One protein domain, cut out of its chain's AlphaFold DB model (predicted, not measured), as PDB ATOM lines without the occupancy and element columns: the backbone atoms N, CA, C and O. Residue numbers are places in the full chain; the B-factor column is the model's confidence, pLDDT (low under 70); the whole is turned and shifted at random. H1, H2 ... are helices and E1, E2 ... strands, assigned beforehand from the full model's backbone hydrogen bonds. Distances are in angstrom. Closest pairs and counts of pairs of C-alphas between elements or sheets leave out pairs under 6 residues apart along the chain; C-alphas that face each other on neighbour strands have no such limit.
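AT A GLANCE: This is residues 77 to 114 and 152 to 191 of the 207 residues of an uncharacterized protein of Fusarium sp. AF-8 (UniProt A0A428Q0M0). Helix H1 packs on the hairpin of E1 and E2, with H2 near E1 and a second hairpin, E3 and E4, running on from E2; a tail, residues 181 to 191, sticks out and makes the length. The 78 printed residues include, in order, H1 E1 E2 E3 E4 H2, with two antiparallel sheets, E1 - E2 and E3 - E4. The class is mixed, under half of the residues being in named elements; the whole is loose, radius of gyration of the C-alphas 15.1 A, spanning 54 by 24 by 21 A.

IN THESE COORDINATES: H1, residues 77 to 87, 15.6 A long, begins at C-alpha 77 (-91.934, 16.499, -0.683). E1 is residues 91 to 94, E2 99 to 102, E3 104 to 106, E4 109 to 111. H2, residues 155 to 167, 17.6 A long, ends at C-alpha 167 (-78.132, 20.234, 16.093).

HOW THE PARTS SIT: The closest C-alphas of H1 and E1 are Glu 85 and Leu 91, 5.5 A. In hairpin E1 and E2, N 92 and O 101 are within hydrogen-bond range, 2.8 A; in hairpin E3 and E4, N 111 and O 104, 3.1 A. The closest C-alphas of E1 and H2 are Cys 94 and Gly 156, 7.0 A. Every O i to N i+4 pair in H1 and H2 is within range.

THE WHOLE: Residues 115 to 151 are not printed; C-alphas 114 and 152 are 12.9 A apart. Residues 104 to 114, 152 to 153 and 179 to 191 have pLDDT under 70.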
ATOM      1  N   ARG A  77     -93.250  16.197  -0.123       87.69
ATOM      2  CA  ARG A  77     -91.934  16.499  -0.683       87.69
ATOM      3  C   ARG A  77     -91.163  17.489   0.185       87.69
ATOM      4  O   ARG A  77     -89.971  17.289   0.384       87.69
ATOM      5  N   ASP A  78     -91.814  18.541   0.672       88.94
ATOM      6  CA  ASP A  78     -91.179  19.536   1.542       88.94
ATOM      7  C   ASP A  78     -90.719  18.877   2.852       88.94
ATOM      8  O   ASP A  78     -89.580  19.073   3.267       88.94
ATOM      9  N   GLU A  79     -91.541  17.994   3.426       90.62
ATOM     10  CA  GLU A  79     -91.182  17.188   4.602       90.62
ATOM     11  C   GLU A  79     -89.978  16.271   4.340       90.62
ATOM     12  O   GLU A  79     -89.063  16.182   5.160       90.62
ATOM     13  N   LEU A  80     -89.915  15.628   3.164       92.19
ATOM     14  CA  LEU A  80     -88.728  14.862   2.769       92.19
ATOM     15  C   LEU A  80     -87.480  15.756   2.717       92.19
ATOM     16  O   LEU A  80     -86.422  15.358   3.198       92.19
ATOM     17  N   LEU A  81     -87.579  16.951   2.132       90.56
ATOM     18  CA  LEU A  81     -86.444  17.868   2.032       90.56
ATOM     19  C   LEU A  81     -85.991  18.354   3.417       90.56
ATOM     20  O   LEU A  81     -84.791  18.407   3.665       90.56
ATOM     21  N   LEU A  82     -86.921  18.627   4.334       89.94
ATOM     22  CA  LEU A  82     -86.610  18.974   5.725       89.94
ATOM     23  C   LEU A  82     -85.901  17.830   6.467       89.94
ATOM     24  O   LEU A  82     -84.965  18.082   7.228       89.94
ATOM     25  N   LEU A  83     -86.291  16.572   6.225       91.31
ATOM     26  CA  LEU A  83     -85.561  15.414   6.757       91.31
ATOM     27  C   LEU A  83     -84.133  15.340   6.206       91.31
ATOM     28  O   LEU A  83     -83.193  15.128   6.966       91.31
ATOM     29  N   LEU A  84     -83.957  15.555   4.901       90.50
ATOM     30  CA  LEU A  84     -82.640  15.510   4.261       90.50
ATOM     31  C   LEU A  84     -81.719  16.655   4.715       90.50
ATOM     32  O   LEU A  84     -80.520  16.436   4.879       90.50
ATOM     33  N   GLU A  85     -82.261  17.852   4.958       89.75
ATOM     34  CA  GLU A  85     -81.531  18.963   5.588       89.75
ATOM     35  C   GLU A  85     -80.952  18.539   6.945       89.75
ATOM     36  O   GLU A  85     -79.782  18.779   7.236       89.75
ATOM     37  N   ARG A  86     -81.752  17.851   7.767       87.62
ATOM     38  CA  ARG A  86     -81.325  17.393   9.095       87.62
ATOM     39  C   ARG A  86     -80.182  16.374   9.042       87.62
ATOM     40  O   ARG A  86     -79.376  16.313   9.972       87.62
ATOM     41  N   ASP A  87     -80.087  15.590   7.975       86.94
ATOM     42  CA  ASP A  87     -79.019  14.601   7.812       86.94
ATOM     43  C   ASP A  87     -77.748  15.192   7.186       86.94
ATOM     44  O   ASP A  87     -76.653  14.656   7.392       86.94
ATOM     45  N   HIS A  88     -77.854  16.309   6.457       85.50
ATOM     46  CA  HIS A  88     -76.726  16.915   5.756       85.50
ATOM     47  C   HIS A  88     -76.486  18.381   6.162       85.50
ATOM     48  O   HIS A  88     -77.124  19.282   5.621       85.50
ATOM     49  N   PRO A  89     -75.496  18.653   7.035       83.88
ATOM     50  CA  PRO A  89     -75.289  19.986   7.611       83.88
ATOM     51  C   PRO A  89     -74.927  21.081   6.599       83.88
ATOM     52  O   PRO A  89     -75.050  22.261   6.894       83.88
ATOM     53  N   THR A  90     -74.465  20.722   5.403       81.50
ATOM     54  CA  THR A  90     -74.112  21.692   4.356       81.50
ATOM     55  C   THR A  90     -75.286  22.041   3.447       81.50
ATOM     56  O   THR A  90     -75.079  22.734   2.455       81.50
ATOM     57  N   LEU A  91     -76.495  21.553   3.731       85.19
ATOM     58  CA  LEU A  91     -77.710  21.912   3.006       85.19
ATOM     59  C   LEU A  91     -78.698  22.612   3.937       85.19
ATOM     60  O   LEU A  91     -78.745  22.335   5.128       85.19
ATOM     61  N   ALA A  92     -79.518  23.482   3.362       86.31
ATOM     62  CA  ALA A  92     -80.620  24.155   4.029       86.31
ATOM     63  C   ALA A  92     -81.857  24.148   3.129       86.31
ATOM     64  O   ALA A  92     -81.761  24.458   1.938       86.31
ATOM     65  N   PHE A  93     -83.027  23.827   3.678       85.50
ATOM     66  CA  PHE A  93     -84.283  23.976   2.953       85.50
ATOM     67  C   PHE A  93     -84.687  25.449   2.892       85.50
ATOM     68  O   PHE A  93     -84.855  26.113   3.920       85.50
ATOM     69  N   CYS A  94     -84.874  25.955   1.676       80.94
ATOM     70  CA  CYS A  94     -85.376  27.299   1.434       80.94
ATOM     71  C   CYS A  94     -86.902  27.275   1.289       80.94
ATOM     72  O   CYS A  94     -87.432  26.631   0.383       80.94
ATOM     73  N   PHE A  95     -87.609  28.011   2.151       78.06
ATOM     74  CA  PHE A  95     -89.077  28.080   2.131       78.06
ATOM     75  C   PHE A  95     -89.633  28.842   0.924       78.06
ATOM     76  O   PHE A  95     -90.768  28.583   0.526       78.06
ATOM     77  N   ASP A  96     -88.832  29.715   0.309       71.50
ATOM     78  CA  ASP A  96     -89.245  30.486  -0.864       71.50
ATOM     79  C   ASP A  96     -89.203  29.626  -2.133       71.50
ATOM     80  O   ASP A  96     -90.193  29.514  -2.856       71.50
ATOM     81  N   CYS A  97     -88.071  28.961  -2.398       73.19
ATOM     82  CA  CYS A  97     -87.912  28.143  -3.603       73.19
ATOM     83  C   CYS A  97     -88.292  26.665  -3.415       73.19
ATOM     84  O   CYS A  97     -88.373  25.944  -4.409       73.19
ATOM     85  N   ARG A  98     -88.522  26.209  -2.175       77.88
ATOM     86  CA  ARG A  98     -88.816  24.811  -1.799       77.88
ATOM     87  C   ARG A  98     -87.785  23.808  -2.317       77.88
ATOM     88  O   ARG A  98     -88.111  22.749  -2.859       77.88
ATOM     89  N   LEU A  99     -86.512  24.169  -2.180       82.88
ATOM     90  CA  LEU A  99     -85.368  23.351  -2.584       82.88
ATOM     91  C   LEU A  99     -84.340  23.281  -1.457       82.88
ATOM     92  O   LEU A  99     -84.307  24.145  -0.579       82.88
ATOM     93  N   LEU A 100     -83.488  22.257  -1.514       84.19
ATOM     94  CA  LEU A 100     -82.278  22.188  -0.704       84.19
ATOM     95  C   LEU A 100     -81.182  23.013  -1.371       84.19
ATOM     96  O   LEU A 100     -80.742  22.698  -2.477       84.19
ATOM     97  N   CYS A 101     -80.756  24.060  -0.682       82.00
ATOM     98  CA  CYS A 101     -79.688  24.948  -1.103       82.00
ATOM     99  C   CYS A 101     -78.415  24.621  -0.317       82.00
ATOM    100  O   CYS A 101     -78.501  24.347   0.881       82.00
ATOM    101  N   PRO A 102     -77.231  24.659  -0.947       80.06
ATOM    102  CA  PRO A 102     -75.979  24.552  -0.218       80.06
ATOM    103  C   PRO A 102     -75.795  25.753   0.715       80.06
ATOM    104  O   PRO A 102     -76.025  26.898   0.331       80.06
ATOM    105  N   LEU A 103     -75.349  25.486   1.938       74.94
ATOM    106  CA  LEU A 103     -74.810  26.499   2.834       74.94
ATOM    107  C   LEU A 103     -73.358  26.742   2.426       74.94
ATOM    108  O   LEU A 103     -72.470  25.930   2.700       74.94
ATOM    109  N   GLU A 104     -73.112  27.839   1.714       67.62
ATOM    110  CA  GLU A 104     -71.766  28.167   1.265       67.62
ATOM    111  C   GLU A 104     -70.865  28.486   2.464       67.62
ATOM    112  O   GLU A 104     -71.139  29.360   3.287       67.62
ATOM    113  N   SER A 105     -69.756  27.754   2.552       52.53
ATOM    114  CA  SER A 105     -68.702  27.956   3.548       52.53
ATOM    115  C   SER A 105     -67.639  28.912   2.992       52.53
ATOM    116  O   SER A 105     -66.479  28.543   2.806       52.53
ATOM    117  N   GLY A 106     -68.031  30.137   2.646       41.84
ATOM    118  CA  GLY A 106     -67.117  31.149   2.114       41.84
ATOM    119  C   GLY A 106     -66.384  31.909   3.225       41.84
ATOM    120  O   GLY A 106     -67.000  32.625   4.001       41.84
ATOM    121  N   ARG A 107     -65.045  31.811   3.289       33.97
ATOM    122  CA  ARG A 107     -64.160  32.625   4.169       33.97
ATOM    123  C   ARG A 107     -64.486  32.582   5.674       33.97
ATOM    124  O   ARG A 107     -64.408  33.600   6.354       33.97
ATOM    125  N   GLY A 108     -64.815  31.410   6.215       37.84
ATOM    126  CA  GLY A 108     -64.997  31.241   7.666       37.84
ATOM    127  C   GLY A 108     -66.307  31.809   8.225       37.84
ATOM    128  O   GLY A 108     -66.461  31.865   9.441       37.84
ATOM    129  N   HIS A 109     -67.251  32.185   7.359       44.75
ATOM    130  CA  HIS A 109     -68.626  32.509   7.723       44.75
ATOM    131  C   HIS A 109     -69.559  31.683   6.831       44.75
ATOM    132  O   HIS A 109     -69.380  31.648   5.616       44.75
ATOM    133  N   LEU A 110     -70.534  30.988   7.418       50.94
ATOM    134  CA  LEU A 110     -71.612  30.388   6.631       50.94
ATOM    135  C   LEU A 110     -72.470  31.545   6.114       50.94
ATOM    136  O   LEU A 110     -72.943  32.357   6.910       50.94
ATOM    137  N   SER A 111     -72.612  31.693   4.802       54.69
ATOM    138  CA  SER A 111     -73.496  32.702   4.216       54.69
ATOM    139  C   SER A 111     -74.707  32.005   3.621       54.69
ATOM    140  O   SER A 111     -74.603  31.196   2.701       54.69
ATOM    141  N   TRP A 112     -75.878  32.314   4.171       55.34
ATOM    142  CA  TRP A 112     -77.137  32.003   3.518       55.34
ATOM    143  C   TRP A 112     -77.490  33.207   2.653       55.34
ATOM    144  O   TRP A 112     -77.635  34.315   3.162       55.34
ATOM    145  N   HIS A 113     -77.556  33.011   1.341       56.59
ATOM    146  CA  HIS A 113     -77.997  34.049   0.420       56.59
ATOM    147  C   HIS A 113     -79.478  33.812   0.117       56.59
ATOM    148  O   HIS A 113     -79.776  33.005  -0.765       56.59
ATOM    149  N   PRO A 114     -80.415  34.504   0.801       47.69
ATOM    150  CA  PRO A 114     -81.828  34.447   0.423       47.69
ATOM    151  C   PRO A 114     -82.037  34.905  -1.026       47.69
ATOM    152  O   PRO A 114     -82.979  34.483  -1.685       47.69
ATOM    153  N   VAL A 152     -85.028  43.683  10.001       60.28
ATOM    154  CA  VAL A 152     -85.915  42.591   9.617       60.28
ATOM    155  C   VAL A 152     -85.056  41.337   9.633       60.28
ATOM    156  O   VAL A 152     -84.151  41.185   8.813       60.28
ATOM    157  N   VAL A 153     -85.306  40.464  10.604       66.19
ATOM    158  CA  VAL A 153     -84.702  39.133  10.639       66.19
ATOM    159  C   VAL A 153     -85.511  38.231   9.715       66.19
ATOM    160  O   VAL A 153     -86.716  38.070   9.913       66.19
ATOM    161  N   ASN A 154     -84.867  37.639   8.707       70.38
ATOM    162  CA  ASN A 154     -85.542  36.671   7.850       70.38
ATOM    163  C   ASN A 154     -85.792  35.372   8.639       70.38
ATOM    164  O   ASN A 154     -84.908  34.883   9.346       70.38
ATOM    165  N   PHE A 155     -86.980  34.780   8.491       76.12
ATOM    166  CA  PHE A 155     -87.311  33.473   9.062       76.12
ATOM    167  C   PHE A 155     -86.267  32.399   8.719       76.12
ATOM    168  O   PHE A 155     -85.902  31.615   9.591       76.12
ATOM    169  N   GLY A 156     -85.745  32.385   7.486       77.56
ATOM    170  CA  GLY A 156     -84.695  31.448   7.075       77.56
ATOM    171  C   GLY A 156     -83.410  31.596   7.897       77.56
ATOM    172  O   GLY A 156     -82.861  30.603   8.370       77.56
ATOM    173  N   GLU A 157     -82.975  32.832   8.150       75.38
ATOM    174  CA  GLU A 157     -81.788  33.124   8.965       75.38
ATOM    175  C   GLU A 157     -82.013  32.749  10.430       75.38
ATOM    176  O   GLU A 157     -81.191  32.048  11.022       75.38
ATOM    177  N   ALA A 158     -83.156  33.145  11.002       82.88
ATOM    178  CA  ALA A 158     -83.527  32.777  12.366       82.88
ATOM    179  C   ALA A 158     -83.579  31.253  12.540       82.88
ATOM    180  O   ALA A 158     -83.024  30.717  13.499       82.88
ATOM    181  N   ARG A 159     -84.189  30.533  11.590       86.69
ATOM    182  CA  ARG A 159     -84.265  29.071  11.611       86.69
ATOM    183  C   ARG A 159     -82.882  28.437  11.556       86.69
ATOM    184  O   ARG A 159     -82.636  27.502  12.306       86.69
ATOM    185  N   LEU A 160     -81.972  28.936  10.722       86.12
ATOM    186  CA  LEU A 160     -80.609  28.406  10.657       86.12
ATOM    187  C   LEU A 160     -79.823  28.647  11.951       86.12
ATOM    188  O   LEU A 160     -79.084  27.764  12.383       86.12
ATOM    189  N   VAL A 161     -80.007  29.794  12.608       87.75
ATOM    190  CA  VAL A 161     -79.430  30.028  13.943       87.75
ATOM    191  C   VAL A 161     -79.995  29.041  14.965       87.75
ATOM    192  O   VAL A 161     -79.243  28.449  15.743       87.75
ATOM    193  N   MET A 162     -81.306  28.790  14.926       89.88
ATOM    194  CA  MET A 162     -81.946  27.798  15.791       89.88
ATOM    195  C   MET A 162     -81.482  26.368  15.485       89.88
ATOM    196  O   MET A 162     -81.195  25.614  16.411       89.88
ATOM    197  N   ASN A 163     -81.331  25.993  14.212       89.56
ATOM    198  CA  ASN A 163     -80.800  24.692  13.807       89.56
ATOM    199  C   ASN A 163     -79.377  24.491  14.336       89.56
ATOM    200  O   ASN A 163     -79.074  23.430  14.877       89.56
ATOM    201  N   ARG A 164     -78.517  25.517  14.256       90.12
ATOM    202  CA  ARG A 164     -77.173  25.467  14.846       90.12
ATOM    203  C   ARG A 164     -77.221  25.257  16.358       90.12
ATOM    204  O   ARG A 164     -76.417  24.502  16.897       90.12
ATOM    205  N   HIS A 165     -78.155  25.905  17.049       89.06
ATOM    206  CA  HIS A 165     -78.332  25.730  18.490       89.06
ATOM    207  C   HIS A 165     -78.807  24.312  18.858       89.06
ATOM    208  O   HIS A 165     -78.312  23.733  19.821       89.06
ATOM    209  N   LEU A 166     -79.731  23.740  18.079       89.31
ATOM    210  CA  LEU A 166     -80.346  22.435  18.352       89.31
ATOM    211  C   LEU A 166     -79.491  21.241  17.904       89.31
ATOM    212  O   LEU A 166     -79.440  20.226  18.597       89.31
ATOM    213  N   TYR A 167     -78.844  21.341  16.743       86.44
ATOM    214  CA  TYR A 167     -78.132  20.234  16.093       86.44
ATOM    215  C   TYR A 167     -76.606  20.416  16.092       86.44
ATOM    216  O   TYR A 167     -75.868  19.475  15.798       86.44
ATOM    217  N   GLY A 168     -76.122  21.601  16.470       87.38
ATOM    218  CA  GLY A 168     -74.709  21.920  16.627       87.38
ATOM    219  C   GLY A 168     -74.140  22.811  15.524       87.38
ATOM    220  O   GLY A 168     -74.780  23.122  14.524       87.38
ATOM    221  N   GLU A 169     -72.872  23.177  15.716       87.00
ATOM    222  CA  GLU A 169     -72.066  24.077  14.876       87.00
ATOM    223  C   GLU A 169     -72.274  23.920  13.352       87.00
ATOM    224  O   GLU A 169     -72.565  24.923  12.703       87.00
ATOM    225  N   PRO A 170     -72.224  22.712  12.759       84.38
ATOM    226  CA  PRO A 170     -72.270  22.592  11.307       84.38
ATOM    227  C   PRO A 170     -73.676  22.783  10.709       84.38
ATOM    228  O   PRO A 170     -73.783  22.898   9.498       84.38
ATOM    229  N   TYR A 171     -74.745  22.829  11.513       84.62
ATOM    230  CA  TYR A 171     -76.142  22.812  11.042       84.62
ATOM    231  C   TYR A 171     -76.780  24.191  10.831       84.62
ATOM    232  O   TYR A 171     -77.996  24.295  10.666       84.62
ATOM    233  N   GLY A 172     -75.997  25.266  10.850       85.69
ATOM    234  CA  GLY A 172     -76.531  26.581  10.530       85.69
ATOM    235  C   GLY A 172     -75.646  27.741  10.945       85.69
ATOM    236  O   GLY A 172     -74.449  27.590  11.189       85.69
ATOM    237  N   LEU A 173     -76.254  28.921  11.006       83.38
ATOM    238  CA  LEU A 173     -75.550  30.191  11.147       83.38
ATOM    239  C   LEU A 173     -75.221  30.513  12.613       83.38
ATOM    240  O   LEU A 173     -76.005  30.184  13.504       83.38
ATOM    241  N   PRO A 174     -74.068  31.143  12.903       85.88
ATOM    242  CA  PRO A 174     -73.778  31.647  14.243       85.88
ATOM    243  C   PRO A 174     -74.742  32.780  14.616       85.88
ATOM    244  O   PRO A 174     -75.208  33.499  13.745       85.88
ATOM    245  N   LEU A 175     -74.980  33.006  15.913       84.50
ATOM    246  CA  LEU A 175     -75.838  34.109  16.375       84.50
ATOM    247  C   LEU A 175     -75.361  35.482  15.862       84.50
ATOM    248  O   LEU A 175     -76.179  36.350  15.575       84.50
ATOM    249  N   SER A 176     -74.050  35.634  15.656       79.00
ATOM    250  CA  SER A 176     -73.442  36.827  15.066       79.00
ATOM    251  C   SER A 176     -73.913  37.125  13.638       79.00
ATOM    252  O   SER A 176     -73.719  38.236  13.163       79.00
ATOM    253  N   SER A 177     -74.542  36.176  12.935       75.50
ATOM    254  CA  SER A 177     -75.159  36.451  11.631       75.50
ATOM    255  C   SER A 177     -76.415  37.318  11.747       75.50
ATOM    256  O   SER A 177     -76.800  37.948  10.772       75.50
ATOM    257  N   LEU A 178     -77.062  37.337  12.920       73.31
ATOM    258  CA  LEU A 178     -78.204  38.207  13.221       73.31
ATOM    259  C   LEU A 178     -77.767  39.550  13.812       73.31
ATOM    260  O   LEU A 178     -78.593  40.454  13.958       73.31
ATOM    261  N   GLU A 179     -76.486  39.693  14.163       69.31
ATOM    262  CA  GLU A 179     -75.927  40.960  14.617       69.31
ATOM    263  C   GLU A 179     -75.872  41.927  13.434       69.31
ATOM    264  O   GLU A 179     -74.919  41.980  12.655       69.31
ATOM    265  N   TYR A 180     -76.920  42.733  13.298       60.62
ATOM    266  CA  TYR A 180     -76.872  43.883  12.418       60.62
ATOM    267  C   TYR A 180     -75.826  44.859  12.952       60.62
ATOM    268  O   TYR A 180     -75.965  45.416  14.045       60.62
ATOM    269  N   LYS A 181     -74.782  45.106  12.153       48.84
ATOM    270  CA  LYS A 181     -73.900  46.253  12.363       48.84
ATOM    271  C   LYS A 181     -74.736  47.514  12.185       48.84
ATOM    272  O   LYS A 181     -74.943  47.987  11.069       48.84
ATOM    273  N   TYR A 182     -75.222  48.059  13.293       47.72
ATOM    274  CA  TYR A 182     -75.659  49.441  13.345       47.72
ATOM    275  C   TYR A 182     -74.424  50.304  13.128       47.72
ATOM    276  O   TYR A 182     -73.741  50.701  14.071       47.72
ATOM    277  N   GLU A 183     -74.098  50.588  11.870       44.56
ATOM    278  CA  GLU A 183     -73.203  51.694  11.600       44.56
ATOM    279  C   GLU A 183     -73.945  52.969  12.002       44.56
ATOM    280  O   GLU A 183     -74.752  53.533  11.260       44.56
ATOM    281  N   PHE A 184     -73.632  53.442  13.210       43.44
ATOM    282  CA  PHE A 184     -73.957  54.773  13.724       43.44
ATOM    283  C   PHE A 184     -73.552  55.909  12.764       43.44
ATOM    284  O   PHE A 184     -73.922  57.058  12.990       43.44
ATOM    285  N   GLN A 185     -72.847  55.610  11.667       43.34
ATOM    286  CA  GLN A 185     -72.561  56.532  10.570       43.34
ATOM    287  C   GLN A 185     -73.816  57.193   9.980       43.34
ATOM    288  O   GLN A 185     -73.714  58.289   9.443       43.34
ATOM    289  N   ARG A 186     -75.013  56.602  10.122       44.72
ATOM    290  CA  ARG A 186     -76.266  57.270   9.716       44.72
ATOM    291  C   ARG A 186     -76.681  58.429  10.624       44.72
ATOM    292  O   ARG A 186     -77.433  59.292  10.187       44.72
ATOM    293  N   PHE A 187     -76.185  58.469  11.859       46.56
ATOM    294  CA  PHE A 187     -76.481  59.534  12.820       46.56
ATOM    295  C   PHE A 187     -75.386  60.599  12.893       46.56
ATOM    296  O   PHE A 187     -75.620  61.673  13.440       46.56
ATOM    297  N   ILE A 188     -74.205  60.332  12.328       46.09
ATOM    298  CA  ILE A 188     -73.106  61.294  12.291       46.09
ATOM    299  C   ILE A 188     -72.883  61.702  10.841       46.09
ATOM    300  O   ILE A 188     -72.210  61.028  10.064       46.09
ATOM    301  N   ASN A 189     -73.480  62.829  10.469       43.06
ATOM    302  CA  ASN A 189     -73.287  63.428   9.161       43.06
ATOM    303  C   ASN A 189     -71.886  64.061   9.093       43.06
ATOM    304  O   ASN A 189     -71.728  65.257   9.310       43.06
ATOM    305  N   PHE A 190     -70.855  63.263   8.811       48.66
ATOM    306  CA  PHE A 190     -69.468  63.745   8.719       48.66
ATOM    307  C   PHE A 190     -69.225  64.724   7.550       48.66
ATOM    308  O   PHE A 190     -68.176  65.359   7.500       48.66
ATOM    309  N   ASN A 191     -70.185  64.870   6.625       48.38
ATOM    310  CA  ASN A 191     -70.052  65.679   5.408       48.38
ATOM    311  C   ASN A 191     -70.862  66.985   5.415       48.38
ATOM    312  O   ASN A 191     -70.827  67.718   4.425       48.38
TER     313      ASN A 191